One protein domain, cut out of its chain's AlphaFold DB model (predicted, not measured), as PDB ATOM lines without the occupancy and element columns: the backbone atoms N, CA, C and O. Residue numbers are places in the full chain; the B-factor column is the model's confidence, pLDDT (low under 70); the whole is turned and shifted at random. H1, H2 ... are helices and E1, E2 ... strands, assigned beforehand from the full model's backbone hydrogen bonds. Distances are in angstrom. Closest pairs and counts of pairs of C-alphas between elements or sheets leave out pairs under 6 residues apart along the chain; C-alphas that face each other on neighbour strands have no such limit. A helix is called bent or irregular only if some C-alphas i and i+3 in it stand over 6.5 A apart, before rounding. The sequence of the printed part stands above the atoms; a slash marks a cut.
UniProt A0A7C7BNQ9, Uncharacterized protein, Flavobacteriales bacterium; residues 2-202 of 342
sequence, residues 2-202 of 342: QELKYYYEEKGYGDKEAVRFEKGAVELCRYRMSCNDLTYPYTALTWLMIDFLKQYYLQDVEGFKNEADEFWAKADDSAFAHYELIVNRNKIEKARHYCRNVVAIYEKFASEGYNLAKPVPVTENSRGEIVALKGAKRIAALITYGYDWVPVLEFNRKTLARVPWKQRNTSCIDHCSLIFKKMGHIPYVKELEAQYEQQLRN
ATOM      1  N   GLN A   2      14.175  44.015  21.923       32.50
ATOM      2  CA  GLN A   2      13.739  45.413  21.776       32.50
ATOM      3  C   GLN A   2      12.216  45.582  21.670       32.50
ATOM      4  O   GLN A   2      11.708  46.441  22.360       32.50
ATOM      5  N   GLU A   3      11.473  44.729  20.951       37.09
ATOM      6  CA  GLU A   3       9.992  44.817  20.912       37.09
ATOM      7  C   GLU A   3       9.350  44.639  22.294       37.09
ATOM      8  O   GLU A   3       8.602  45.488  22.753       37.09
ATOM      9  N   LEU A   4       9.710  43.578  23.026       35.66
ATOM     10  CA  LEU A   4       9.232  43.353  24.398       35.66
ATOM     11  C   LEU A   4       9.660  44.466  25.371       35.66
ATOM     12  O   LEU A   4       8.957  44.701  26.345       35.66
ATOM     13  N   LYS A   5      10.791  45.145  25.134       37.38
ATOM     14  CA  LYS A   5      11.195  46.331  25.906       37.38
ATOM     15  C   LYS A   5      10.367  47.554  25.516       37.38
ATOM     16  O   LYS A   5       9.841  48.203  26.401       37.38
ATOM     17  N   TYR A   6      10.183  47.804  24.224       37.66
ATOM     18  CA  TYR A   6       9.390  48.900  23.666       37.66
ATOM     19  C   TYR A   6       7.949  48.893  24.200       37.66
ATOM     20  O   TYR A   6       7.472  49.906  24.695       37.66
ATOM     21  N   TYR A   7       7.311  47.718  24.264       46.06
ATOM     22  CA  TYR A   7       5.959  47.566  24.823       46.06
ATOM     23  C   TYR A   7       5.851  47.805  26.339       46.06
ATOM     24  O   TYR A   7       4.745  47.958  26.856       46.06
ATOM     25  N   TYR A   8       6.971  47.809  27.068       45.62
ATOM     26  CA  TYR A   8       6.993  47.993  28.521       45.62
ATOM     27  C   TYR A   8       7.745  49.250  28.992       45.62
ATOM     28  O   TYR A   8       7.559  49.623  30.149       45.62
ATOM     29  N   GLU A   9       8.571  49.888  28.156       42.56
ATOM     30  CA  GLU A   9       9.479  50.974  28.558       42.56
ATOM     31  C   GLU A   9       9.133  52.377  28.024       42.56
ATOM     32  O   GLU A   9       9.784  53.318  28.466       42.56
ATOM     33  N   GLU A  10       8.094  52.606  27.211       37.25
ATOM     34  CA  GLU A  10       7.695  53.987  26.857       37.25
ATOM     35  C   GLU A  10       6.264  54.341  27.303       37.25
ATOM     36  O   GLU A  10       5.282  53.895  26.723       37.25
ATOM     37  N   LYS A  11       6.201  55.153  28.379       35.84
ATOM     38  CA  LYS A  11       5.078  55.978  28.888       35.84
ATOM     39  C   LYS A  11       3.713  55.266  28.933       35.84
ATOM     40  O   LYS A  11       2.947  55.264  27.986       35.84
ATOM     41  N   GLY A  12       3.314  54.601  30.012       33.09
ATOM     42  CA  GLY A  12       3.195  55.145  31.362       33.09
ATOM     43  C   GLY A  12       1.720  55.048  31.763       33.09
ATOM     44  O   GLY A  12       0.841  55.554  31.076       33.09
ATOM     45  N   TYR A  13       1.426  54.337  32.847       34.69
ATOM     46  CA  TYR A  13       0.122  54.442  33.497       34.69
ATOM     47  C   TYR A  13      -0.140  55.924  33.831       34.69
ATOM     48  O   TYR A  13       0.659  56.500  34.565       34.69
ATOM     49  N   GLY A  14      -1.225  56.511  33.310       38.41
ATOM     50  CA  GLY A  14      -1.649  57.883  33.627       38.41
ATOM     51  C   GLY A  14      -1.259  58.996  32.637       38.41
ATOM     52  O   GLY A  14      -1.335  60.162  33.015       38.41
ATOM     53  N   ASP A  15      -0.846  58.689  31.400       39.28
ATOM     54  CA  ASP A  15      -0.584  59.711  30.365       39.28
ATOM     55  C   ASP A  15      -1.843  60.007  29.519       39.28
ATOM     56  O   ASP A  15      -2.456  59.095  28.964       39.28
ATOM     57  N   LYS A  16      -2.220  61.287  29.393       38.56
ATOM     58  CA  LYS A  16      -3.380  61.739  28.600       38.56
ATOM     59  C   LYS A  16      -3.152  61.627  27.086       38.56
ATOM     60  O   LYS A  16      -4.116  61.666  26.329       38.56
ATOM     61  N   GLU A  17      -1.908  61.447  26.634       37.25
ATOM     62  CA  GLU A  17      -1.582  61.213  25.219       37.25
ATOM     63  C   GLU A  17      -1.700  59.729  24.792       37.25
ATOM     64  O   GLU A  17      -1.495  59.391  23.622       37.25
ATOM     65  N   ALA A  18      -2.102  58.832  25.706       36.69
ATOM     66  CA  ALA A  18      -2.204  57.384  25.483       36.69
ATOM     67  C   ALA A  18      -3.279  56.938  24.464       36.69
ATOM     68  O   ALA A  18      -3.278  55.776  24.065       36.69
ATOM     69  N   VAL A  19      -4.130  57.840  23.960       35.50
ATOM     70  CA  VAL A  19      -5.115  57.549  22.892       35.50
ATOM     71  C   VAL A  19      -4.435  57.010  21.617       35.50
ATOM     72  O   VAL A  19      -4.993  56.182  20.898       35.50
ATOM     73  N   ARG A  20      -3.188  57.426  21.334       35.69
ATOM     74  CA  ARG A  20      -2.387  56.879  20.218       35.69
ATOM     75  C   ARG A  20      -1.871  55.462  20.484       35.69
ATOM     76  O   ARG A  20      -1.728  54.686  19.545       35.69
ATOM     77  N   PHE A  21      -1.617  55.123  21.748       39.47
ATOM     78  CA  PHE A  21      -1.177  53.786  22.144       39.47
ATOM     79  C   PHE A  21      -2.306  52.767  22.001       39.47
ATOM     80  O   PHE A  21      -2.034  51.622  21.688       39.47
ATOM     81  N   GLU A  22      -3.564  53.165  22.187       43.09
ATOM     82  CA  GLU A  22      -4.715  52.270  22.032       43.09
ATOM     83  C   GLU A  22      -4.987  51.894  20.587       43.09
ATOM     84  O   GLU A  22      -5.196  50.719  20.317       43.09
ATOM     85  N   LYS A  23      -4.920  52.851  19.655       41.91
ATOM     86  CA  LYS A  23      -5.028  52.538  18.223       41.91
ATOM     87  C   LYS A  23      -3.915  51.590  17.789       41.91
ATOM     88  O   LYS A  23      -4.216  50.534  17.255       41.91
ATOM     89  N   GLY A  24      -2.665  51.890  18.149       42.62
ATOM     90  CA  GLY A  24      -1.537  51.003  17.855       42.62
ATOM     91  C   GLY A  24      -1.618  49.653  18.578       42.62
ATOM     92  O   GLY A  24      -1.253  48.629  18.024       42.62
ATOM     93  N   ALA A  25      -2.122  49.612  19.813       46.84
ATOM     94  CA  ALA A  25      -2.313  48.371  20.555       46.84
ATOM     95  C   ALA A  25      -3.404  47.505  19.924       46.84
ATOM     96  O   ALA A  25      -3.171  46.314  19.769       46.84
ATOM     97  N   VAL A  26      -4.543  48.089  19.533       47.53
ATOM     98  CA  VAL A  26      -5.641  47.421  18.817       47.53
ATOM     99  C   VAL A  26      -5.174  46.927  17.446       47.53
ATOM    100  O   VAL A  26      -5.412  45.767  17.145       47.53
ATOM    101  N   GLU A  27      -4.423  47.736  16.693       50.34
ATOM    102  CA  GLU A  27      -3.788  47.357  15.413       50.34
ATOM    103  C   GLU A  27      -2.791  46.192  15.552       50.34
ATOM    104  O   GLU A  27      -2.514  45.478  14.594       50.34
ATOM    105  N   LEU A  28      -2.221  45.992  16.743       52.25
ATOM    106  CA  LEU A  28      -1.290  44.897  17.029       52.25
ATOM    107  C   LEU A  28      -1.976  43.672  17.641       52.25
ATOM    108  O   LEU A  28      -1.387  42.586  17.667       52.25
ATOM    109  N   CYS A  29      -3.180  43.832  18.196       56.22
ATOM    110  CA  CYS A  29      -3.922  42.716  18.757       56.22
ATOM    111  C   CYS A  29      -4.263  41.741  17.639       56.22
ATOM    112  O   CYS A  29      -4.578  42.137  16.527       56.22
ATOM    113  N   ARG A  30      -4.199  40.446  17.943       63.56
ATOM    114  CA  ARG A  30      -4.530  39.423  16.950       63.56
ATOM    115  C   ARG A  30      -5.882  38.778  17.181       63.56
ATOM    116  O   ARG A  30      -6.433  38.200  16.272       63.56
ATOM    117  N   TYR A  31      -6.365  38.733  18.410       70.94
ATOM    118  CA  TYR A  31      -7.663  38.148  18.735       70.94
ATOM    119  C   TYR A  31      -7.978  38.429  20.199       70.94
ATOM    120  O   TYR A  31      -7.120  38.902  20.953       70.94
ATOM    121  N   ARG A  32      -9.206  38.136  20.619       78.12
ATOM    122  CA  ARG A  32      -9.590  38.072  22.030       78.12
ATOM    123  C   ARG A  32      -9.472  36.638  22.532       78.12
ATOM    124  O   ARG A  32      -9.735  35.690  21.800       78.12
ATOM    125  N   MET A  33      -9.082  36.481  23.789       81.12
ATOM    126  CA  MET A  33      -9.120  35.202  24.495       81.12
ATOM    127  C   MET A  33      -9.906  35.343  25.782       81.12
ATOM    128  O   MET A  33      -9.894  36.413  26.395       81.12
ATOM    129  N   SER A  34     -10.522  34.246  26.225       83.50
ATOM    130  CA  SER A  34     -11.090  34.183  27.566       83.50
ATOM    131  C   SER A  34     -10.005  34.471  28.605       83.50
ATOM    132  O   SER A  34      -8.910  33.899  28.564       83.50
ATOM    133  N   CYS A  35     -10.310  35.343  29.564       85.00
ATOM    134  CA  CYS A  35      -9.433  35.589  30.700       85.00
ATOM    135  C   CYS A  35      -9.137  34.278  31.441       85.00
ATOM    136  O   CYS A  35      -7.993  34.044  31.827       85.00
ATOM    137  N   ASN A  36     -10.135  33.394  31.565       82.19
ATOM    138  CA  ASN A  36      -9.973  32.089  32.201       82.19
ATOM    139  C   ASN A  36      -9.014  31.193  31.410       82.19
ATOM    140  O   ASN A  36      -8.124  30.594  32.014       82.19
ATOM    141  N   ASP A  37      -9.102  31.173  30.077       79.75
ATOM    142  CA  ASP A  37      -8.187  30.392  29.233       79.75
ATOM    143  C   ASP A  37      -6.727  30.844  29.359       79.75
ATOM    144  O   ASP A  37      -5.821  30.019  29.292       79.75
ATOM    145  N   LEU A  38      -6.478  32.133  29.611       80.00
ATOM    146  CA  LEU A  38      -5.125  32.645  29.864       80.00
ATOM    147  C   LEU A  38      -4.600  32.342  31.267       80.00
ATOM    148  O   LEU A  38      -3.394  32.456  31.511       80.00
ATOM    149  N   THR A  39      -5.490  31.984  32.193       76.94
ATOM    150  CA  THR A  39      -5.102  31.476  33.514       76.94
ATOM    151  C   THR A  39      -4.932  29.963  33.553       76.94
ATOM    152  O   THR A  39      -4.367  29.420  34.509       76.94
ATOM    153  N   TYR A  40      -5.406  29.294  32.503       60.03
ATOM    154  CA  TYR A  40      -5.542  27.855  32.408       60.03
ATOM    155  C   TYR A  40      -4.306  27.188  31.796       60.03
ATOM    156  O   TYR A  40      -3.737  27.689  30.827       60.03
ATOM    157  N   PRO A  41      -3.891  26.020  32.305       52.69
ATOM    158  CA  PRO A  41      -3.777  25.645  33.717       52.69
ATOM    159  C   PRO A  41      -2.624  26.388  34.447       52.69
ATOM    160  O   PRO A  41      -2.256  26.046  35.567       52.69
ATOM    161  N   TYR A  42      -2.001  27.394  33.827       57.91
ATOM    162  CA  TYR A  42      -0.628  27.807  34.140       57.91
ATOM    163  C   TYR A  42      -0.448  28.959  35.142       57.91
ATOM    164  O   TYR A  42       0.691  29.357  35.414       57.91
ATOM    165  N   THR A  43      -1.516  29.498  35.748       70.69
ATOM    166  CA  THR A  43      -1.370  30.672  36.630       70.69
ATOM    167  C   THR A  43      -2.083  30.572  37.979       70.69
ATOM    168  O   THR A  43      -2.897  31.432  38.312       70.69
ATOM    169  N   ALA A  44      -1.713  29.602  38.819       80.12
ATOM    170  CA  ALA A  44      -2.157  29.564  40.222       80.12
ATOM    171  C   ALA A  44      -1.953  30.919  40.939       80.12
ATOM    172  O   ALA A  44      -2.811  31.364  41.689       80.12
ATOM    173  N   LEU A  45      -0.873  31.644  40.615       86.19
ATOM    174  CA  LEU A  45      -0.613  32.993  41.127       86.19
ATOM    175  C   LEU A  45      -1.728  34.004  40.802       86.19
ATOM    176  O   LEU A  45      -2.063  34.830  41.646       86.19
ATOM    177  N   THR A  46      -2.305  33.953  39.600       88.25
ATOM    178  CA  THR A  46      -3.415  34.841  39.220       88.25
ATOM    179  C   THR A  46      -4.637  34.569  40.093       88.25
ATOM    180  O   THR A  46      -5.280  35.513  40.535       88.25
ATOM    181  N   TRP A  47      -4.917  33.302  40.412       88.62
ATOM    182  CA  TRP A  47      -6.017  32.928  41.303       88.62
ATOM    183  C   TRP A  47      -5.798  33.400  42.739       88.62
ATOM    184  O   TRP A  47      -6.724  33.944  43.329       88.62
ATOM    185  N   LEU A  48      -4.564  33.335  43.255       91.88
ATOM    186  CA  LEU A  48      -4.238  33.944  44.553       91.88
ATOM    187  C   LEU A  48      -4.532  35.455  44.561       91.88
ATOM    188  O   LEU A  48      -5.057  35.981  45.537       91.88
ATOM    189  N   MET A  49      -4.224  36.162  43.468       93.12
ATOM    190  CA  MET A  49      -4.517  37.596  43.340       93.12
ATOM    191  C   MET A  49      -6.023  37.881  43.248       93.12
ATOM    192  O   MET A  49      -6.483  38.867  43.819       93.12
ATOM    193  N   ILE A  50      -6.786  37.041  42.539       93.06
ATOM    194  CA  ILE A  50      -8.254  37.145  42.456       93.06
ATOM    195  C   ILE A  50      -8.872  36.948  43.840       93.06
ATOM    196  O   ILE A  50      -9.722  37.738  44.243       93.06
ATOM    197  N   ASP A  51      -8.428  35.928  44.576       94.00
ATOM    198  CA  ASP A  51      -8.858  35.671  45.950       94.00
ATOM    199  C   ASP A  51      -8.567  36.866  46.859       94.00
ATOM    200  O   ASP A  51      -9.475  37.376  47.514       94.00
ATOM    201  N   PHE A  52      -7.343  37.403  46.800       96.69
ATOM    202  CA  PHE A  52      -6.969  38.601  47.550       96.69
ATOM    203  C   PHE A  52      -7.915  39.780  47.273       96.69
ATOM    204  O   PHE A  52      -8.408  40.432  48.195       96.69
ATOM    205  N   LEU A  53      -8.193  40.049  45.994       96.38
ATOM    206  CA  LEU A  53      -9.092  41.129  45.603       96.38
ATOM    207  C   LEU A  53     -10.519  40.895  46.120       96.38
ATOM    208  O   LEU A  53     -11.107  41.806  46.693       96.38
ATOM    209  N   LYS A  54     -11.070  39.689  45.939       95.06
ATOM    210  CA  LYS A  54     -12.475  39.383  46.257       95.06
ATOM    211  C   LYS A  54     -12.748  39.224  47.751       95.06
ATOM    212  O   LYS A  54     -13.773  39.714  48.222       95.06
ATOM    213  N   GLN A  55     -11.865  38.537  48.472       95.19
ATOM    214  CA  GLN A  55     -12.085  38.145  49.868       95.19
ATOM    215  C   GLN A  55     -11.530  39.148  50.879       95.19
ATOM    216  O   GLN A  55     -11.971  39.155  52.023       95.19
ATOM    217  N   TYR A  56     -10.587  40.003  50.472       96.06
ATOM    218  CA  TYR A  56      -9.944  40.951  51.384       96.06
ATOM    219  C   TYR A  56     -10.215  42.384  50.946       96.06
ATOM    220  O   TYR A  56     -10.939  43.101  51.628       96.06
ATOM    221  N   TYR A  57      -9.700  42.800  49.785       97.06
ATOM    222  CA  TYR A  57      -9.811  44.199  49.363       97.06
ATOM    223  C   TYR A  57     -11.267  44.656  49.178       97.06
ATOM    224  O   TYR A  57     -11.675  45.650  49.766       97.06
ATOM    225  N   LEU A  58     -12.070  43.926  48.398       96.50
ATOM    226  CA  LEU A  58     -13.457  44.313  48.120       96.50
ATOM    227  C   LEU A  58     -14.392  44.175  49.330       96.50
ATOM    228  O   LEU A  58     -15.467  44.768  49.319       96.50
ATOM    229  N   GLN A  59     -13.989  43.428  50.362       96.81
ATOM    230  CA  GLN A  59     -14.748  43.316  51.612       96.81
ATOM    231  C   GLN A  59     -14.480  44.488  52.567       96.81
ATOM    232  O   GLN A  59     -15.321  44.780  53.413       96.81
ATOM    233  N   ASP A  60     -13.330  45.156  52.439       96.88
ATOM    234  CA  ASP A  60     -12.919  46.257  53.315       96.88
ATOM    235  C   ASP A  60     -12.001  47.258  52.583       96.88
ATOM    236  O   ASP A  60     -10.793  47.368  52.819       96.88
ATOM    237  N   VAL A  61     -12.601  47.996  51.645       96.75
ATOM    238  CA  VAL A  61     -11.898  48.990  50.819       96.75
ATOM    239  C   VAL A  61     -11.349  50.141  51.668       96.75
ATOM    240  O   VAL A  61     -10.237  50.612  51.427       96.75
ATOM    241  N   GLU A  62     -12.110  50.601  52.662       96.75
ATOM    242  CA  GLU A  62     -11.706  51.711  53.530       96.75
ATOM    243  C   GLU A  62     -10.582  51.304  54.489       96.75
ATOM    244  O   GLU A  62      -9.632  52.070  54.665       96.75
ATOM    245  N   GLY A  63     -10.620  50.093  55.053       96.19
ATOM    246  CA  GLY A  63      -9.525  49.560  55.860       96.19
ATOM    247  C   GLY A  63      -8.226  49.445  55.063       96.19
ATOM    248  O   GLY A  63      -7.172  49.863  55.545       96.19
ATOM    249  N   PHE A  64      -8.297  48.989  53.807       96.56
ATOM    250  CA  PHE A  64      -7.139  48.981  52.911       96.56
ATOM    251  C   PHE A  64      -6.590  50.396  52.654       96.56
ATOM    252  O   PHE A  64      -5.384  50.619  52.781       96.56
ATOM    253  N   LYS A  65      -7.457  51.359  52.303       94.62
ATOM    254  CA  LYS A  65      -7.054  52.737  51.954       94.62
ATOM    255  C   LYS A  65      -6.442  53.502  53.121       94.62
ATOM    256  O   LYS A  65      -5.500  54.263  52.915       94.62
ATOM    257  N   ASN A  66      -6.961  53.289  54.325       95.75
ATOM    258  CA  ASN A  66      -6.471  53.934  55.542       95.75
ATOM    259  C   ASN A  66      -5.295  53.184  56.185       95.75
ATOM    260  O   ASN A  66      -4.843  53.570  57.259       95.75
ATOM    261  N   GLU A  67      -4.812  52.115  55.544       92.69
ATOM    262  CA  GLU A  67      -3.790  51.212  56.076       92.69
ATOM    263  C   GLU A  67      -4.115  50.693  57.487       92.69
ATOM    264  O   GLU A  67      -3.228  50.556  58.327       92.69
ATOM    265  N   ALA A  68      -5.390  50.393  57.747       95.62
ATOM    266  CA  ALA A  68      -5.852  49.957  59.056       95.62
ATOM    267  C   ALA A  68      -5.165  48.650  59.486       95.62
ATOM    268  O   ALA A  68      -5.106  47.680  58.723       95.62
ATOM    269  N   ASP A  69      -4.707  48.598  60.740       95.19
ATOM    270  CA  ASP A  69      -4.059  47.409  61.308       95.19
ATOM    271  C   ASP A  69      -4.971  46.175  61.240       95.19
ATOM    272  O   ASP A  69      -4.510  45.075  60.944       95.19
ATOM    273  N   GLU A  70      -6.280  46.356  61.443       94.56
ATOM    274  CA  GLU A  70      -7.274  45.278  61.373       94.56
ATOM    275  C   GLU A  70      -7.404  44.674  59.969       94.56
ATOM    276  O   GLU A  70      -7.571  43.456  59.836       94.56
ATOM    277  N   PHE A  71      -7.299  45.502  58.924       96.94
ATOM    278  CA  PHE A  71      -7.294  45.032  57.542       96.94
ATOM    279  C   PHE A  71      -6.048  44.182  57.294       96.94
ATOM    280  O   PHE A  71      -6.144  43.034  56.854       96.94
ATOM    281  N   TRP A  72      -4.870  44.729  57.610       95.50
ATOM    282  CA  TRP A  72      -3.607  44.060  57.322       95.50
ATOM    283  C   TRP A  72      -3.391  42.807  58.168       95.50
ATOM    284  O   TRP A  72      -2.843  41.840  57.652       95.50
ATOM    285  N   ALA A  73      -3.899  42.764  59.402       93.69
ATOM    286  CA  ALA A  73      -3.882  41.559  60.230       93.69
ATOM    287  C   ALA A  73      -4.587  40.373  59.552       93.69
ATOM    288  O   ALA A  73      -4.125  39.245  59.669       93.69
ATOM    289  N   LYS A  74      -5.674  40.619  58.807       94.19
ATOM    290  CA  LYS A  74      -6.366  39.581  58.025       94.19
ATOM    291  C   LYS A  74      -5.687  39.338  56.677       94.19
ATOM    292  O   LYS A  74      -5.513  38.199  56.259       94.19
ATOM    293  N   ALA A  75      -5.327  40.410  55.975       93.75
ATOM    294  CA  ALA A  75      -4.782  40.349  54.622       93.75
ATOM    295  C   ALA A  75      -3.396  39.685  54.557       93.75
ATOM    296  O   ALA A  75      -3.069  39.049  53.550       93.75
ATOM    297  N   ASP A  76      -2.596  39.802  55.618       94.31
ATOM    298  CA  ASP A  76      -1.283  39.161  55.727       94.31
ATOM    299  C   ASP A  76      -1.376  37.626  55.801       94.31
ATOM    300  O   ASP A  76      -0.456  36.951  55.336       94.31
ATOM    301  N   ASP A  77      -2.509  37.086  56.266       90.75
ATOM    302  CA  ASP A  77      -2.805  35.644  56.306       90.75
ATOM    303  C   ASP A  77      -3.380  35.109  54.977       90.75
ATOM    304  O   ASP A  77      -3.649  33.913  54.819       90.75
ATOM    305  N   SER A  78      -3.569  35.977  53.976       94.06
ATOM    306  CA  SER A  78      -4.054  35.553  52.661       94.06
ATOM    307  C   SER A  78      -3.045  34.651  51.945       94.06
ATOM    308  O   SER A  78      -1.824  34.817  52.041       94.06
ATOM    309  N   ALA A  79      -3.545  33.733  51.112       92.25
ATOM    310  CA  ALA A  79      -2.680  32.867  50.314       92.25
ATOM    311  C   ALA A  79      -1.738  33.681  49.402       92.25
ATOM    312  O   ALA A  79      -0.576  33.316  49.219       92.25
ATOM    313  N   PHE A  80      -2.191  34.822  48.875       93.19
ATOM    314  CA  PHE A  80      -1.337  35.704  48.080       93.19
ATOM    315  C   PHE A  80      -0.211  36.347  48.902       93.19
ATOM    316  O   PHE A  80       0.944  36.328  48.464       93.19
ATOM    317  N   ALA A  81      -0.503  36.850  50.105       91.69
ATOM    318  CA  ALA A  81       0.516  37.404  50.995       91.69
ATOM    319  C   ALA A  81       1.550  36.342  51.405       91.69
ATOM    320  O   ALA A  81       2.755  36.597  51.336       91.69
ATOM    321  N   HIS A  82       1.109  35.118  51.715       90.94
ATOM    322  CA  HIS A  82       1.994  33.982  52.000       90.94
ATOM    323  C   HIS A  82       2.917  33.642  50.822       90.94
ATOM    324  O   HIS A  82       4.121  33.435  51.009       90.94
ATOM    325  N   TYR A  83       2.384  33.617  49.594       90.31
ATOM    326  CA  TYR A  83       3.196  33.430  48.390       90.31
ATOM    327  C   TYR A  83       4.272  34.518  48.272       90.31
ATOM    328  O   TYR A  83       5.456  34.215  48.087       90.31
ATOM    329  N   GLU A  84       3.888  35.787  48.424       90.31
ATOM    330  CA  GLU A  84       4.823  36.903  48.305       90.31
ATOM    331  C   GLU A  84       5.867  36.896  49.428       90.31
ATOM    332  O   GLU A  84       7.033  37.206  49.175       90.31
ATOM    333  N   LEU A  85       5.516  36.476  50.645       89.81
ATOM    334  CA  LEU A  85       6.475  36.266  51.732       89.81
ATOM    335  C   LEU A  85       7.528  35.217  51.352       89.81
ATOM    336  O   LEU A  85       8.727  35.478  51.477       89.81
ATOM    337  N   ILE A  86       7.106  34.074  50.808       86.12
ATOM    338  CA  ILE A  86       8.010  33.003  50.365       86.12
ATOM    339  C   ILE A  86       8.971  33.505  49.279       86.12
ATOM    340  O   ILE A  86      10.179  33.255  49.350       86.12
ATOM    341  N   VAL A  87       8.459  34.224  48.277       82.19
ATOM    342  CA  VAL A  87       9.268  34.744  47.159       82.19
ATOM    343  C   VAL A  87      10.212  35.856  47.620       82.19
ATOM    344  O   VAL A  87      11.368  35.918  47.192       82.19
ATOM    345  N   ASN A  88       9.759  36.712  48.537       81.38
ATOM    346  CA  ASN A  88      10.499  37.887  48.996       81.38
ATOM    347  C   ASN A  88      11.299  37.661  50.286       81.38
ATOM    348  O   ASN A  88      11.771  38.634  50.883       81.38
ATOM    349  N   ARG A  89      11.534  36.398  50.670       85.00
ATOM    350  CA  ARG A  89      12.355  35.999  51.830       85.00
ATOM    351  C   ARG A  89      11.819  36.574  53.149       85.00
ATOM    352  O   ARG A  89      12.568  37.191  53.903       85.00
ATOM    353  N   ASN A  90      10.526  36.379  53.390       85.19
ATOM    354  CA  ASN A  90       9.789  36.739  54.605       85.19
ATOM    355  C   ASN A  90       9.793  38.241  54.938       85.19
ATOM    356  O   ASN A  90       9.761  38.635  56.100       85.19
ATOM    357  N   LYS A  91       9.849  39.103  53.918       89.00
ATOM    358  CA  LYS A  91       9.754  40.559  54.090       89.00
ATOM    359  C   LYS A  91       8.299  41.005  53.978       89.00
ATOM    360  O   LYS A  91       7.825  41.207  52.860       89.00
ATOM    361  N   ILE A  92       7.627  41.192  55.115       89.94
ATOM    362  CA  ILE A  92       6.195  41.532  55.157       89.94
ATOM    363  C   ILE A  92       5.867  42.821  54.405       89.94
ATOM    364  O   ILE A  92       4.996  42.818  53.543       89.94
ATOM    365  N   GLU A  93       6.670  43.873  54.570       91.69
ATOM    366  CA  GLU A  93       6.462  45.130  53.840       91.69
ATOM    367  C   GLU A  93       6.560  44.969  52.320       91.69
ATOM    368  O   GLU A  93       5.873  45.654  51.563       91.69
ATOM    369  N   LYS A  94       7.370  44.013  51.842       89.50
ATOM    370  CA  LYS A  94       7.397  43.688  50.412       89.50
ATOM    371  C   LYS A  94       6.144  42.939  49.984       89.50
ATOM    372  O   LYS A  94       5.616  43.256  48.924       89.50
ATOM    373  N   ALA A  95       5.674  41.980  50.779       89.19
ATOM    374  CA  ALA A  95       4.434  41.267  50.489       89.19
ATOM    375  C   ALA A  95       3.248  42.240  50.424       89.19
ATOM    376  O   ALA A  95       2.583  42.319  49.392       89.19
ATOM    377  N   ARG A  96       3.094  43.101  51.438       94.62
ATOM    378  CA  ARG A  96       2.092  44.174  51.452       94.62
ATOM    379  C   ARG A  96       2.241  45.122  50.263       94.62
ATOM    380  O   ARG A  96       1.247  45.499  49.651       94.62
ATOM    381  N   HIS A  97       3.463  45.491  49.871       93.38
ATOM    382  CA  HIS A  97       3.696  46.277  48.651       93.38
ATOM    383  C   HIS A  97       3.164  45.577  47.386       93.38
ATOM    384  O   HIS A  97       2.561  46.225  46.529       93.38
ATOM    385  N   TYR A  98       3.339  44.259  47.247       90.12
ATOM    386  CA  TYR A  98       2.777  43.511  46.119       90.12
ATOM    387  C   TYR A  98       1.252  43.391  46.177       90.12
ATOM    388  O   TYR A  98       0.624  43.547  45.127       90.12
ATOM    389  N   CYS A  99       0.664  43.227  47.364       93.56
ATOM    390  CA  CYS A  99      -0.781  43.323  47.585       93.56
ATOM    391  C   CYS A  99      -1.327  44.680  47.128       93.56
ATOM    392  O   CYS A  99      -2.221  44.733  46.281       93.56
ATOM    393  N   ARG A 100      -0.706  45.784  47.572       94.56
ATOM    394  CA  ARG A 100      -1.072  47.138  47.133       94.56
ATOM    395  C   ARG A 100      -0.969  47.303  45.618       94.56
ATOM    396  O   ARG A 100      -1.855  47.873  44.993       94.56
ATOM    397  N   ASN A 101       0.079  46.754  45.001       90.69
ATOM    398  CA  ASN A 101       0.243  46.807  43.549       90.69
ATOM    399  C   ASN A 101      -0.871  46.074  42.785       90.69
ATOM    400  O   ASN A 101      -1.182  46.475  41.669       90.69
ATOM    401  N   VAL A 102      -1.428  44.982  43.317       91.38
ATOM    402  CA  VAL A 102      -2.552  44.275  42.677       91.38
ATOM    403  C   VAL A 102      -3.823  45.119  42.758       91.38
ATOM    404  O   VAL A 102      -4.476  45.313  41.733       91.38
ATOM    405  N   VAL A 103      -4.110  45.697  43.928       94.25
ATOM    406  CA  VAL A 103      -5.250  46.610  44.122       94.25
ATOM    407  C   VAL A 103      -5.143  47.831  43.216       94.25
ATOM    408  O   VAL A 103      -6.079  48.125  42.485       94.25
ATOM    409  N   ALA A 104      -3.975  48.471  43.151       89.88
ATOM    410  CA  ALA A 104      -3.761  49.636  42.297       89.88
ATOM    411  C   ALA A 104      -3.975  49.338  40.802       89.88
ATOM    412  O   ALA A 104      -4.310  50.234  40.032       89.88
ATOM    413  N   ILE A 105      -3.754  48.096  40.353       86.81
ATOM    414  CA  ILE A 105      -4.092  47.688  38.983       86.81
ATOM    415  C   ILE A 105      -5.605  47.525  38.841       86.81
ATOM    416  O   ILE A 105      -6.158  48.037  37.872       86.81
ATOM    417  N   TYR A 106      -6.265  46.867  39.794       88.69
ATOM    418  CA  TYR A 106      -7.720  46.711  39.811       88.69
ATOM    419  C   TYR A 106      -8.464  48.056  39.837       88.69
ATOM    420  O   TYR A 106      -9.338  48.280  39.003       88.69
ATOM    421  N   GLU A 107      -8.083  48.985  40.714       87.62
ATOM    422  CA  GLU A 107      -8.720  50.305  40.814       87.62
ATOM    423  C   GLU A 107      -8.605  51.100  39.512       87.62
ATOM    424  O   GLU A 107      -9.566  51.749  39.113       87.62
ATOM    425  N   LYS A 108      -7.474  50.999  38.802       81.38
ATOM    426  CA  LYS A 108      -7.315  51.625  37.478       81.38
ATOM    427  C   LYS A 108      -8.265  51.044  36.436       81.38
ATOM    428  O   LYS A 108      -8.737  51.779  35.577       81.38
ATOM    429  N   PHE A 109      -8.553  49.742  36.492       76.75
ATOM    430  CA  PHE A 109      -9.588  49.157  35.634       76.75
ATOM    431  C   PHE A 109     -10.972  49.702  35.980       76.75
ATOM    432  O   PHE A 109     -11.723  50.048  35.072       76.75
ATOM    433  N   ALA A 110     -11.274  49.816  37.272       76.69
ATOM    434  CA  ALA A 110     -12.568  50.284  37.746       76.69
ATOM    435  C   ALA A 110     -12.836  51.769  37.454       76.69
ATOM    436  O   ALA A 110     -13.968  52.130  37.148       76.69
ATOM    437  N   SER A 111     -11.820  52.632  37.548       74.88
ATOM    438  CA  SER A 111     -11.994  54.083  37.418       74.88
ATOM    439  C   SER A 111     -11.860  54.604  35.991       74.88
ATOM    440  O   SER A 111     -12.538  55.562  35.631       74.88
ATOM    441  N   GLU A 112     -10.987  54.007  35.177       65.50
ATOM    442  CA  GLU A 112     -10.678  54.546  33.851       65.50
ATOM    443  C   GLU A 112     -11.484  53.850  32.748       65.50
ATOM    444  O   GLU A 112     -11.669  54.446  31.692       65.50
ATOM    445  N   GLY A 113     -11.926  52.593  32.925       56.09
ATOM    446  CA  GLY A 113     -12.551  51.758  31.874       56.09
ATOM    447  C   GLY A 113     -11.661  51.482  30.639       56.09
ATOM    448  O   GLY A 113     -11.883  50.540  29.887       56.09
ATOM    449  N   TYR A 114     -10.604  52.274  30.473       46.72
ATOM    450  CA  TYR A 114      -9.797  52.513  29.281       46.72
ATOM    451  C   TYR A 114      -8.773  51.394  29.019       46.72
ATOM    452  O   TYR A 114      -8.359  51.119  27.900       46.72
ATOM    453  N   ASN A 115      -8.382  50.643  30.051       51.03
ATOM    454  CA  ASN A 115      -7.277  49.680  29.964       51.03
ATOM    455  C   ASN A 115      -7.682  48.293  29.401       51.03
ATOM    456  O   ASN A 115      -6.896  47.334  29.443       51.03
ATOM    457  N   LEU A 116      -8.900  48.172  28.864       53.53
ATOM    458  CA  LEU A 116      -9.394  46.981  28.162       53.53
ATOM    459  C   LEU A 116      -8.675  46.753  26.828       53.53
ATOM    460  O   LEU A 116      -8.504  45.609  26.421       53.53
ATOM    461  N   ALA A 117      -8.167  47.817  26.198       53.72
ATOM    462  CA  ALA A 117      -7.601  47.770  24.851       53.72
ATOM    463  C   ALA A 117      -6.163  47.220  24.757       53.72
ATOM    464  O   ALA A 117      -5.700  46.900  23.666       53.72
ATOM    465  N   LYS A 118      -5.411  47.095  25.865       70.44
ATOM    466  CA  LYS A 118      -4.014  46.623  25.769       70.44
ATOM    467  C   LYS A 118      -3.970  45.118  25.473       70.44
ATOM    468  O   LYS A 118      -4.626  44.360  26.177       70.44
ATOM    469  N   PRO A 119      -3.164  44.610  24.543       75.50
ATOM    470  CA  PRO A 119      -3.035  43.171  24.386       75.50
ATOM    471  C   PRO A 119      -2.276  42.536  25.556       75.50
ATOM    472  O   PRO A 119      -1.301  43.094  26.072       75.50
ATOM    473  N   VAL A 120      -2.688  41.342  25.980       80.25
ATOM    474  CA  VAL A 120      -1.843  40.457  26.791       80.25
ATOM    475  C   VAL A 120      -0.842  39.765  25.860       80.25
ATOM    476  O   VAL A 120      -1.257  39.155  24.875       80.25
ATOM    477  N   PRO A 121       0.476  39.831  26.129       76.88
ATOM    478  CA  PRO A 121       1.452  39.107  25.330       76.88
ATOM    479  C   PRO A 121       1.323  37.608  25.608       76.88
ATOM    480  O   PRO A 121       1.513  37.169  26.746       76.88
ATOM    481  N   VAL A 122       1.041  36.824  24.574       78.44
ATOM    482  CA  VAL A 122       0.858  35.370  24.660       78.44
ATOM    483  C   VAL A 122       1.771  34.645  23.687       78.44
ATOM    484  O   VAL A 122       2.338  35.239  22.771       78.44
ATOM    485  N   THR A 123       1.947  33.346  23.879       75.56
ATOM    486  CA  THR A 123       2.665  32.495  22.932       75.56
ATOM    487  C   THR A 123       2.263  31.038  23.123       75.56
ATOM    488  O   THR A 123       1.816  30.652  24.198       75.56
ATOM    489  N   GLU A 124       2.440  30.228  22.090       76.88
ATOM    490  CA  GLU A 124       2.193  28.790  22.153       76.88
ATOM    491  C   GLU A 124       3.328  28.066  22.900       76.88
ATOM    492  O   GLU A 124       4.512  28.254  22.590       76.88
ATOM    493  N   ASN A 125       2.981  27.220  23.870       74.19
ATOM    494  CA  ASN A 125       3.919  26.366  24.594       74.19
ATOM    495  C   ASN A 125       4.298  25.099  23.792       74.19
ATOM    496  O   ASN A 125       3.969  24.938  22.617       74.19
ATOM    497  N   SER A 126       5.070  24.185  24.392       70.44
ATOM    498  CA  SER A 126       5.487  22.955  23.701       70.44
ATOM    499  C   SER A 126       4.351  21.969  23.437       70.44
ATOM    500  O   SER A 126       4.507  21.133  22.553       70.44
ATOM    501  N   ARG A 127       3.257  22.075  24.194       70.75
ATOM    502  CA  ARG A 127       2.060  21.239  24.101       70.75
ATOM    503  C   ARG A 127       1.018  21.816  23.148       70.75
ATOM    504  O   ARG A 127      -0.014  21.203  22.970       70.75
ATOM    505  N   GLY A 128       1.267  22.968  22.524       71.69
ATOM    506  CA  GLY A 128       0.252  23.600  21.687       71.69
ATOM    507  C   GLY A 128      -0.799  24.366  22.483       71.69
ATOM    508  O   GLY A 128      -1.906  24.524  22.002       71.69
ATOM    509  N   GLU A 129      -0.488  24.850  23.685       78.00
ATOM    510  CA  GLU A 129      -1.404  25.701  24.453       78.00
ATOM    511  C   GLU A 129      -0.930  27.149  24.416       78.00
ATOM    512  O   GLU A 129       0.268  27.429  24.527       78.00
ATOM    513  N   ILE A 130      -1.871  28.081  24.286       79.69
ATOM    514  CA  ILE A 130      -1.578  29.509  24.347       79.69
ATOM    515  C   ILE A 130      -1.428  29.923  25.811       79.69
ATOM    516  O   ILE A 130      -2.368  29.830  26.593       79.69
ATOM    517  N   VAL A 131      -0.238  30.401  26.175       78.25
ATOM    518  CA  VAL A 131       0.088  30.831  27.538       78.25
ATOM    519  C   VAL A 131       0.458  32.306  27.570       78.25
ATOM    520  O   VAL A 131       1.133  32.822  26.673       78.25
ATOM    521  N   ALA A 132       0.055  32.993  28.637       80.06
ATOM    522  CA  ALA A 132       0.475  34.366  28.868       80.06
ATOM    523  C   ALA A 132       1.984  34.423  29.170       80.06
ATOM    524  O   ALA A 132       2.520  33.668  29.978       80.06
ATOM    525  N   LEU A 133       2.693  35.362  28.547       74.19
ATOM    526  CA  LEU A 133       4.094  35.654  28.866       74.19
ATOM    527  C   LEU A 133       4.208  36.542  30.110       74.19
ATOM    528  O   LEU A 133       5.170  36.455  30.875       74.19
ATOM    529  N   LYS A 134       3.236  37.438  30.289       75.12
ATOM    530  CA  LYS A 134       3.141  38.410  31.381       75.12
ATOM    531  C   LYS A 134       1.695  38.891  31.484       75.12
ATOM    532  O   LYS A 134       0.935  38.759  30.535       75.12
ATOM    533  N   GLY A 135       1.338  39.499  32.613       79.50
ATOM    534  CA  GLY A 135       0.031  40.136  32.789       79.50
ATOM    535  C   GLY A 135      -0.873  39.492  33.836       79.50
ATOM    536  O   GLY A 135      -2.018  39.907  33.919       79.50
ATOM    537  N   ALA A 136      -0.380  38.569  34.675       82.00
ATOM    538  CA  ALA A 136      -1.169  37.932  35.746       82.00
ATOM    539  C   ALA A 136      -2.018  38.923  36.562       82.00
ATOM    540  O   ALA A 136      -3.227  38.768  36.640       82.00
ATOM    541  N   LYS A 137      -1.418  40.005  37.084       84.81
ATOM    542  CA  LYS A 137      -2.140  41.034  37.865       84.81
ATOM    543  C   LYS A 137      -3.292  41.673  37.091       84.81
ATOM    544  O   LYS A 137      -4.321  42.006  37.660       84.81
ATOM    545  N   ARG A 138      -3.095  41.857  35.785       83.38
ATOM    546  CA  ARG A 138      -4.098  42.429  34.894       83.38
ATOM    547  C   ARG A 138      -5.222  41.436  34.623       83.38
ATOM    548  O   ARG A 138      -6.375  41.819  34.720       83.38
ATOM    549  N   ILE A 139      -4.890  40.182  34.328       86.12
ATOM    550  CA  ILE A 139      -5.886  39.123  34.135       86.12
ATOM    551  C   ILE A 139      -6.705  38.937  35.425       86.12
ATOM    552  O   ILE A 139      -7.927  38.891  35.363       86.12
ATOM    553  N   ALA A 140      -6.056  38.953  36.597       88.94
ATOM    554  CA  ALA A 140      -6.733  38.914  37.895       88.94
ATOM    555  C   ALA A 140      -7.714  40.081  38.076       88.94
ATOM    556  O   ALA A 140      -8.856  39.868  38.479       88.94
ATOM    557  N   ALA A 141      -7.286  41.306  37.757       87.75
ATOM    558  CA  ALA A 141      -8.144  42.482  37.832       87.75
ATOM    559  C   ALA A 141      -9.351  42.386  36.885       87.75
ATOM    560  O   ALA A 141     -10.469  42.639  37.321       87.75
ATOM    561  N   LEU A 142      -9.137  41.969  35.630       86.38
ATOM    562  CA  LEU A 142     -10.199  41.783  34.632       86.38
ATOM    563  C   LEU A 142     -11.243  40.762  35.103       86.38
ATOM    564  O   LEU A 142     -12.427  41.085  35.140       86.38
ATOM    565  N   ILE A 143     -10.803  39.584  35.558       88.81
ATOM    566  CA  ILE A 143     -11.696  38.539  36.086       88.81
ATOM    567  C   ILE A 143     -12.453  39.033  37.324       88.81
ATOM    568  O   ILE A 143     -13.641  38.769  37.483       88.81
ATOM    569  N   THR A 144     -11.779  39.754  38.222       90.75
ATOM    570  CA  THR A 144     -12.408  40.289  39.440       90.75
ATOM    571  C   THR A 144     -13.473  41.330  39.104       90.75
ATOM    572  O   THR A 144     -14.507  41.371  39.761       90.75
ATOM    573  N   TYR A 145     -13.243  42.143  38.072       86.81
ATOM    574  CA  TYR A 145     -14.193  43.153  37.615       86.81
ATOM    575  C   TYR A 145     -15.362  42.571  36.795       86.81
ATOM    576  O   TYR A 145     -16.363  43.252  36.605       86.81
ATOM    577  N   GLY A 146     -15.262  41.318  36.338       85.38
ATOM    578  CA  GLY A 146     -16.302  40.647  35.546       85.38
ATOM    579  C   GLY A 146     -16.100  40.725  34.031       85.38
ATOM    580  O   GLY A 146     -17.058  40.568  33.285       85.38
ATOM    581  N   TYR A 147     -14.874  40.976  33.561       83.50
ATOM    582  CA  TYR A 147     -14.537  40.838  32.142       83.50
ATOM    583  C   TYR A 147     -14.160  39.396  31.809       83.50
ATOM    584  O   TYR A 147     -13.172  38.863  32.328       83.50
ATOM    585  N   ASP A 148     -14.892  38.804  30.869       80.62
ATOM    586  CA  ASP A 148     -14.677  37.420  30.440       80.62
ATOM    587  C   ASP A 148     -13.556  37.264  29.411       80.62
ATOM    588  O   ASP A 148     -13.008  36.172  29.266       80.62
ATOM    589  N   TRP A 149     -13.180  38.337  28.712       81.75
ATOM    590  CA  TRP A 149     -12.202  38.301  27.626       81.75
ATOM    591  C   TRP A 149     -11.179  39.436  27.704       81.75
ATOM    592  O   TRP A 149     -11.407  40.488  28.302       81.75
ATOM    593  N   VAL A 150     -10.036  39.221  27.055       80.88
ATOM    594  CA  VAL A 150      -8.974  40.217  26.897       80.88
ATOM    595  C   VAL A 150      -8.361  40.103  25.501       80.88
ATOM    596  O   VAL A 150      -8.209  38.987  24.994       80.88
ATOM    597  N   PRO A 151      -7.995  41.218  24.850       78.69
ATOM    598  CA  PRO A 151      -7.256  41.133  23.603       78.69
ATOM    599  C   PRO A 151      -5.848  40.580  23.857       78.69
ATOM    600  O   PRO A 151      -5.246  40.819  24.911       78.69
ATOM    601  N   VAL A 152      -5.307  39.839  22.892       78.75
ATOM    602  CA  VAL A 152      -3.989  39.207  22.990       78.75
ATOM    603  C   VAL A 152      -3.092  39.546  21.804       78.75
ATOM    604  O   VAL A 152      -3.539  39.720  20.672       78.75
ATOM    605  N   LEU A 153      -1.789  39.612  22.081       77.12
ATOM    606  CA  LEU A 153      -0.726  39.749  21.090       77.12
ATOM    607  C   LEU A 153       0.101  38.467  21.099       77.12
ATOM    608  O   LEU A 153       0.813  38.179  22.065       77.12
ATOM    609  N   GLU A 154       0.007  37.698  20.020       74.38
ATOM    610  CA  GLU A 154       0.683  36.412  19.919       74.38
ATOM    611  C   GLU A 154       2.114  36.551  19.393       74.38
ATOM    612  O   GLU A 154       2.362  36.933  18.247       74.38
ATOM    613  N   PHE A 155       3.072  36.156  20.226       71.25
ATOM    614  CA  PHE A 155       4.481  36.059  19.881       71.25
ATOM    615  C   PHE A 155       4.833  34.663  19.360       71.25
ATOM    616  O   PHE A 155       4.269  33.646  19.764       71.25
ATOM    617  N   ASN A 156       5.862  34.598  18.511       65.31
ATOM    618  CA  ASN A 156       6.381  33.339  17.969       65.31
ATOM    619  C   ASN A 156       6.728  32.341  19.091       65.31
ATOM    620  O   ASN A 156       7.364  32.740  20.061       65.31
ATOM    621  N   ARG A 157       6.432  31.047  18.916       65.00
ATOM    622  CA  ARG A 157       6.783  29.947  19.841       65.00
ATOM    623  C   ARG A 157       8.246  29.957  20.321       65.00
ATOM    624  O   ARG A 157       8.538  29.626  21.468       65.00
ATOM    625  N   LYS A 158       9.199  30.405  19.488       63.09
ATOM    626  CA  LYS A 158      10.622  30.560  19.881       63.09
ATOM    627  C   LYS A 158      10.852  31.643  20.948       63.09
ATOM    628  O   LYS A 158      11.942  31.716  21.514       63.09
ATOM    629  N   THR A 159       9.858  32.484  21.221       63.91
ATOM    630  CA  THR A 159       9.919  33.556  22.220       63.91
ATOM    631  C   THR A 159      10.043  32.976  23.621       63.91
ATOM    632  O   THR A 159      10.895  33.452  24.365       63.91
ATOM    633  N   LEU A 160       9.346  31.875  23.942       62.16
ATOM    634  CA  LEU A 160       9.521  31.151  25.212       62.16
ATOM    635  C   LEU A 160      10.969  30.744  25.453       62.16
ATOM    636  O   LEU A 160      11.526  31.019  26.514       62.16
ATOM    637  N   ALA A 161      11.610  30.166  24.435       59.38
ATOM    638  CA  ALA A 161      13.009  29.751  24.488       59.38
ATOM    639  C   ALA A 161      13.987  30.928  24.699       59.38
ATOM    640  O   ALA A 161      15.137  30.709  25.075       59.38
ATOM    641  N   ARG A 162      13.532  32.171  24.508       60.06
ATOM    642  CA  ARG A 162      14.304  33.404  24.706       60.06
ATOM    643  C   ARG A 162      13.927  34.167  25.976       60.06
ATOM    644  O   ARG A 162      14.672  35.067  26.356       60.06
ATOM    645  N   VAL A 163      12.825  33.815  26.649       58.41
ATOM    646  CA  VAL A 163      12.501  34.363  27.974       58.41
ATOM    647  C   VAL A 163      13.592  33.898  28.951       58.41
ATOM    648  O   VAL A 163      13.823  32.685  29.042       58.41
ATOM    649  N   PRO A 164      14.287  34.817  29.652       58.47
ATOM    650  CA  PRO A 164      15.292  34.476  30.655       58.47
ATOM    651  C   PRO A 164      14.749  33.484  31.683       58.47
ATOM    652  O   PRO A 164      13.607  33.612  32.104       58.47
ATOM    653  N   TRP A 165      15.568  32.544  32.156       56.16
ATOM    654  CA  TRP A 165      15.142  31.523  33.128       56.16
ATOM    655  C   TRP A 165      14.471  32.117  34.381       56.16
ATOM    656  O   TRP A 165      13.416  31.651  34.796       56.16
ATOM    657  N   LYS A 166      15.011  33.226  34.917       52.25
ATOM    658  CA  LYS A 166      14.375  33.976  36.016       52.25
ATOM    659  C   LYS A 166      12.974  34.463  35.657       52.25
ATOM    660  O   LYS A 166      12.085  34.354  36.482       52.25
ATOM    661  N   GLN A 167      12.786  34.965  34.437       53.72
ATOM    662  CA  GLN A 167      11.481  35.390  33.951       53.72
ATOM    663  C   GLN A 167      10.579  34.210  33.614       53.72
ATOM    664  O   GLN A 167       9.394  34.363  33.801       53.72
ATOM    665  N   ARG A 168      11.078  33.038  33.199       51.47
ATOM    666  CA  ARG A 168      10.233  31.838  33.051       51.47
ATOM    667  C   ARG A 168       9.638  31.420  34.392       51.47
ATOM    668  O   ARG A 168       8.429  31.243  34.475       51.47
ATOM    669  N   ASN A 169      10.461  31.415  35.439       43.78
ATOM    670  CA  ASN A 169      10.057  31.071  36.806       43.78
ATOM    671  C   ASN A 169       9.220  32.154  37.509       43.78
ATOM    672  O   ASN A 169       8.656  31.883  38.562       43.78
ATOM    673  N   THR A 170       9.176  33.378  36.971       44.03
ATOM    674  CA  THR A 170       8.312  34.474  37.456       44.03
ATOM    675  C   THR A 170       7.263  34.906  36.425       44.03
ATOM    676  O   THR A 170       6.561  35.897  36.625       44.03
ATOM    677  N   SER A 171       7.185  34.224  35.283       48.03
ATOM    678  CA  SER A 171       6.169  34.439  34.252       48.03
ATOM    679  C   SER A 171       4.956  33.594  34.587       48.03
ATOM    680  O   SER A 171       5.013  32.691  35.419       48.03
ATOM    681  N   CYS A 172       3.853  33.863  33.907       52.72
ATOM    682  CA  CYS A 172       2.604  33.115  33.991       52.72
ATOM    683  C   CYS A 172       2.717  31.645  33.510       52.72
ATOM    684  O   CYS A 172       1.718  31.071  33.110       52.72
ATOM    685  N   ILE A 173       3.915  31.053  33.482       53.62
ATOM    686  CA  ILE A 173       4.194  29.789  32.796       53.62
ATOM    687  C   ILE A 173       4.497  28.653  33.780       53.62
ATOM    688  O   ILE A 173       4.167  27.516  33.468       53.62
ATOM    689  N   ASP A 174       5.053  28.919  34.972       58.75
ATOM    690  CA  ASP A 174       5.189  27.873  36.004       58.75
ATOM    691  C   ASP A 174       5.398  28.437  37.424       58.75
ATOM    692  O   ASP A 174       6.498  28.425  37.977       58.75
ATOM    693  N   HIS A 175       4.324  28.946  38.034       69.31
ATOM    694  CA  HIS A 175       4.287  29.184  39.488       69.31
ATOM    695  C   HIS A 175       3.698  28.009  40.268       69.31
ATOM    696  O   HIS A 175       3.837  27.961  41.491       69.31
ATOM    697  N   CYS A 176       3.055  27.068  39.575       71.75
ATOM    698  CA  CYS A 176       2.361  25.932  40.167       71.75
ATOM    699  C   CYS A 176       3.311  25.107  41.037       71.75
ATOM    700  O   CYS A 176       3.020  24.857  42.204       71.75
ATOM    701  N   SER A 177       4.511  24.814  40.527       70.12
ATOM    702  CA  SER A 177       5.535  24.073  41.271       70.12
ATOM    703  C   SER A 177       5.941  24.743  42.589       70.12
ATOM    704  O   SER A 177       6.254  24.055  43.558       70.12
ATOM    705  N   LEU A 178       5.964  26.079  42.653       76.25
ATOM    706  CA  LEU A 178       6.295  26.808  43.880       76.25
ATOM    707  C   LEU A 178       5.095  26.877  44.832       76.25
ATOM    708  O   LEU A 178       5.258  26.611  46.021       76.25
ATOM    709  N   ILE A 179       3.925  27.238  44.304       84.38
ATOM    710  CA  ILE A 179       2.694  27.447  45.069       84.38
ATOM    711  C   ILE A 179       2.235  26.130  45.691       84.38
ATOM    712  O   ILE A 179       2.155  26.034  46.911       84.38
ATOM    713  N   PHE A 180       2.033  25.085  44.894       86.94
ATOM    714  CA  PHE A 180       1.507  23.816  45.393       86.94
ATOM    715  C   PHE A 180       2.493  23.132  46.344       86.94
ATOM    716  O   PHE A 180       2.148  22.797  47.476       86.94
ATOM    717  N   LYS A 181       3.783  23.078  45.981       85.56
ATOM    718  CA  LYS A 181       4.806  22.440  46.825       85.56
ATOM    719  C   LYS A 181       5.009  23.130  48.176       85.56
ATOM    720  O   LYS A 181       5.302  22.452  49.158       85.56
ATOM    721  N   LYS A 182       4.963  24.465  48.231       85.25
ATOM    722  CA  LYS A 182       5.275  25.207  49.467       85.25
ATOM    723  C   LYS A 182       4.048  25.642  50.253       85.25
ATOM    724  O   LYS A 182       4.176  25.902  51.444       85.25
ATOM    725  N   MET A 183       2.892  25.731  49.608       89.44
ATOM    726  CA  MET A 183       1.680  26.301  50.190       89.44
ATOM    727  C   MET A 183       0.471  25.365  50.110       89.44
ATOM    728  O   MET A 183      -0.587  25.756  50.578       89.44
ATOM    729  N   GLY A 184       0.603  24.131  49.606       84.81
ATOM    730  CA  GLY A 184      -0.497  23.150  49.532       84.81
ATOM    731  C   GLY A 184      -1.103  22.735  50.884       84.81
ATOM    732  O   GLY A 184      -2.102  22.025  50.932       84.81
ATOM    733  N   HIS A 185      -0.530  23.193  52.002       86.56
ATOM    734  CA  HIS A 185      -1.142  23.079  53.327       86.56
ATOM    735  C   HIS A 185      -2.241  24.131  53.577       86.56
ATOM    736  O   HIS A 185      -3.070  23.933  54.461       86.56
ATOM    737  N   ILE A 186      -2.265  25.234  52.820       88.38
ATOM    738  CA  ILE A 186      -3.305  26.268  52.898       88.38
ATOM    739  C   ILE A 186      -4.568  25.734  52.200       88.38
ATOM    740  O   ILE A 186      -4.473  25.358  51.029       88.38
ATOM    741  N   PRO A 187      -5.751  25.726  52.852       87.94
ATOM    742  CA  PRO A 187      -6.966  25.121  52.295       87.94
ATOM    743  C   PRO A 187      -7.324  25.602  50.884       87.94
ATOM    744  O   PRO A 187      -7.533  24.778  49.998       87.94
ATOM    745  N   TYR A 188      -7.297  26.918  50.649       86.81
ATOM    746  CA  TYR A 188      -7.573  27.497  49.331       86.81
ATOM    747  C   TYR A 188      -6.566  27.041  48.260       86.81
ATOM    748  O   TYR A 188      -6.934  26.714  47.137       86.81
ATOM    749  N   VAL A 189      -5.278  26.944  48.610       88.12
ATOM    750  CA  VAL A 189      -4.239  26.471  47.679       88.12
ATOM    751  C   VAL A 189      -4.419  24.992  47.358       88.12
ATOM    752  O   VAL A 189      -4.209  24.592  46.216       88.12
ATOM    753  N   LYS A 190      -4.826  24.186  48.341       88.44
ATOM    754  CA  LYS A 190      -5.123  22.766  48.148       88.44
ATOM    755  C   LYS A 190      -6.314  22.556  47.212       88.44
ATOM    756  O   LYS A 190      -6.292  21.651  46.385       88.44
ATOM    757  N   GLU A 191      -7.339  23.396  47.324       87.50
ATOM    758  CA  GLU A 191      -8.465  23.391  46.390       87.50
ATOM    759  C   GLU A 191      -8.013  23.764  44.972       87.50
ATOM    760  O   GLU A 191      -8.331  23.050  44.021       87.50
ATOM    761  N   LEU A 192      -7.196  24.815  44.829       86.44
ATOM    762  CA  LEU A 192      -6.607  25.193  43.541       86.44
ATOM    763  C   LEU A 192      -5.734  24.080  42.939       86.44
ATOM    764  O   LEU A 192      -5.767  23.871  41.729       86.44
ATOM    765  N   GLU A 193      -4.959  23.364  43.757       86.44
ATOM    766  CA  GLU A 193      -4.154  22.216  43.321       86.44
ATOM    767  C   GLU A 193      -5.047  21.080  42.806       86.44
ATOM    768  O   GLU A 193      -4.814  20.560  41.717       86.44
ATOM    769  N   ALA A 194      -6.122  20.749  43.527       85.38
ATOM    770  CA  ALA A 194      -7.076  19.731  43.095       85.38
ATOM    771  C   ALA A 194      -7.770  20.112  41.776       85.38
ATOM    772  O   ALA A 194      -7.861  19.283  40.869       85.38
ATOM    773  N   GLN A 195      -8.199  21.371  41.638       82.62
ATOM    774  CA  GLN A 195      -8.766  21.892  40.390       82.62
ATOM    775  C   GLN A 195      -7.744  21.817  39.248       82.62
ATOM    776  O   GLN A 195      -8.076  21.351  38.159       82.62
ATOM    777  N   TYR A 196      -6.490  22.206  39.495       80.25
ATOM    778  CA  TYR A 196      -5.398  22.101  38.524       80.25
ATOM    779  C   TYR A 196      -5.173  20.652  38.067       80.25
ATOM    780  O   TYR A 196      -5.115  20.382  36.868       80.25
ATOM    781  N   GLU A 197      -5.091  19.696  38.993       80.19
ATOM    782  CA  GLU A 197      -4.894  18.285  38.657       80.19
ATOM    783  C   GLU A 197      -6.097  17.656  37.949       80.19
ATOM    784  O   GLU A 197      -5.922  16.795  37.085       80.19
ATOM    785  N   GLN A 198      -7.319  18.027  38.332       81.81
ATOM    786  CA  GLN A 198      -8.533  17.572  37.658       81.81
ATOM    787  C   GLN A 198      -8.562  18.076  36.215       81.81
ATOM    788  O   GLN A 198      -8.889  17.325  35.303       81.81
ATOM    789  N   GLN A 199      -8.167  19.327  36.003       74.19
ATOM    790  CA  GLN A 199      -8.117  19.951  34.687       74.19
ATOM    791  C   GLN A 199      -7.016  19.358  33.797       74.19
ATOM    792  O   GLN A 199      -7.254  19.092  32.622       74.19
ATOM    793  N   LEU A 200      -5.843  19.030  34.353       72.75
ATOM    794  CA  LEU A 200      -4.823  18.253  33.630       72.75
ATOM    795  C   LEU A 200      -5.322  16.866  33.202       72.75
ATOM    796  O   LEU A 200      -4.847  16.320  32.209       72.75
ATOM    797  N   ARG A 201      -6.253  16.292  33.968       74.00
ATOM    798  CA  ARG A 201      -6.894  15.003  33.689       74.00
ATOM    799  C   ARG A 201      -8.154  15.127  32.832       74.00
ATOM    800  O   ARG A 201      -8.728  14.103  32.481       74.00
ATOM    801  N   ASN A 202      -8.592  16.344  32.509       77.50
ATOM    802  CA  ASN A 202      -9.824  16.571  31.770       77.50
ATOM    803  C   ASN A 202      -9.691  16.003  30.351       77.50
ATOM    804  O   ASN A 202      -8.878  16.471  29.549       77.50
TER     805      ASN A 202
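What this domain is: This is residues 2 to 202 of the 342 residues of an uncharacterized protein of Flavobacteriales bacterium (UniProt A0A7C7BNQ9). A cluster of crossed helices with H4 in its middle forms one half of the domain, and a small sheet of four strands, curled like part of a barrel, forms the other; H10 lies between them. H5 and H6 lie at the end of the helical half far from the sheet, the hairpin of H13 and H14 packs on the helical half through H13, which meets H7 and residues 44 to 45 of H4, and H1 and H2 lie at the sheet's end. The printed part has 201 residues, with fourteen named helices and four named strands in the order H1 H2 E1 H3 H4 H5 H6 H7 H8 H9 E2 E3 H10 E4 H11 H12 H13 H14; the sheet, E1 E4 E2 E3, is mixed, and the class is mixed, helices and strands. The whole is compact, with a radius of gyration of the C-alphas of 17.0 A and spans of 46 by 43 by 29 A.

Where its parts are: H1, residues 2 to 9, begins at C-alpha 2 (13.739, 45.413, 21.776). H2 is 19 to 28, E1 31 to 34, H3 35 to 39, H4 44 to 57 (18.9 A), H5 61 to 65, H6 69 to 75 and H7 79 to 87. H8, 92 to 112, is the longest helix at 30.1 A. H9 is 114 to 117, irregular but only just, with C-alphas 114 and 117 6.9 A apart. E2 is 120 to 124, E3 130 to 132, H10 136 to 145, E4 149 to 155 (18.5 A), H11 157 to 162, H12 165 to 168 and H13 176 to 183. H14, 187 to 200, spans 20.0 A and ends at C-alpha 200 (-4.823, 18.253, 33.630).

How they stand to each other: H4 is the hub, touching H6, H7, H8, H10 and H13. It touches H10 at a steep tilt of 45 degrees, closest C-alphas Ile 50 and Ala 140, 5.1 A. H8 touches H10 with residues 102 to 110 alone, closest C-alphas Tyr 106 and Ala 141, 4.7 A. H5 and H6 touch only at the corner. H14 touches H13, closest C-alphas Glu 193 and Phe 180, 6.2 A. E4 is antiparallel to E1 (N 152 to O 31, 2.8 A) and parallel to E2 (N 120 to O 151, 2.8 A); the hairpin E2 and E3 has N 131 to O 123, 2.9 A. H3 is on the strongly twisted sheet, at the sheet's level, only just, at a height of 3.6 A; H2, H9, H10 and H11 only graze it. H1 and H12 touch no helix. Every O i to N i+4 pair is within hydrogen-bond range in H3, H5, H7, H8, H10 and H14, against 3 of 4 in H1, 5 of 6 in H2, 9 of 10 in H4, 2 of 3 in H6, 1 of 2 in H11 and 3 of 4 in H13; H9 and H12 are too short for such a pair.

The domain as a whole: The two C-alphas farthest apart, those of Glu 70 and Lys 158, are 47.5 A apart. The printed part has no cut and no long link. Mean pLDDT of the printed part is 75.0, and it is under 70 in residues 2 to 30, 40 to 42, 112 to 117 and 156 to 175.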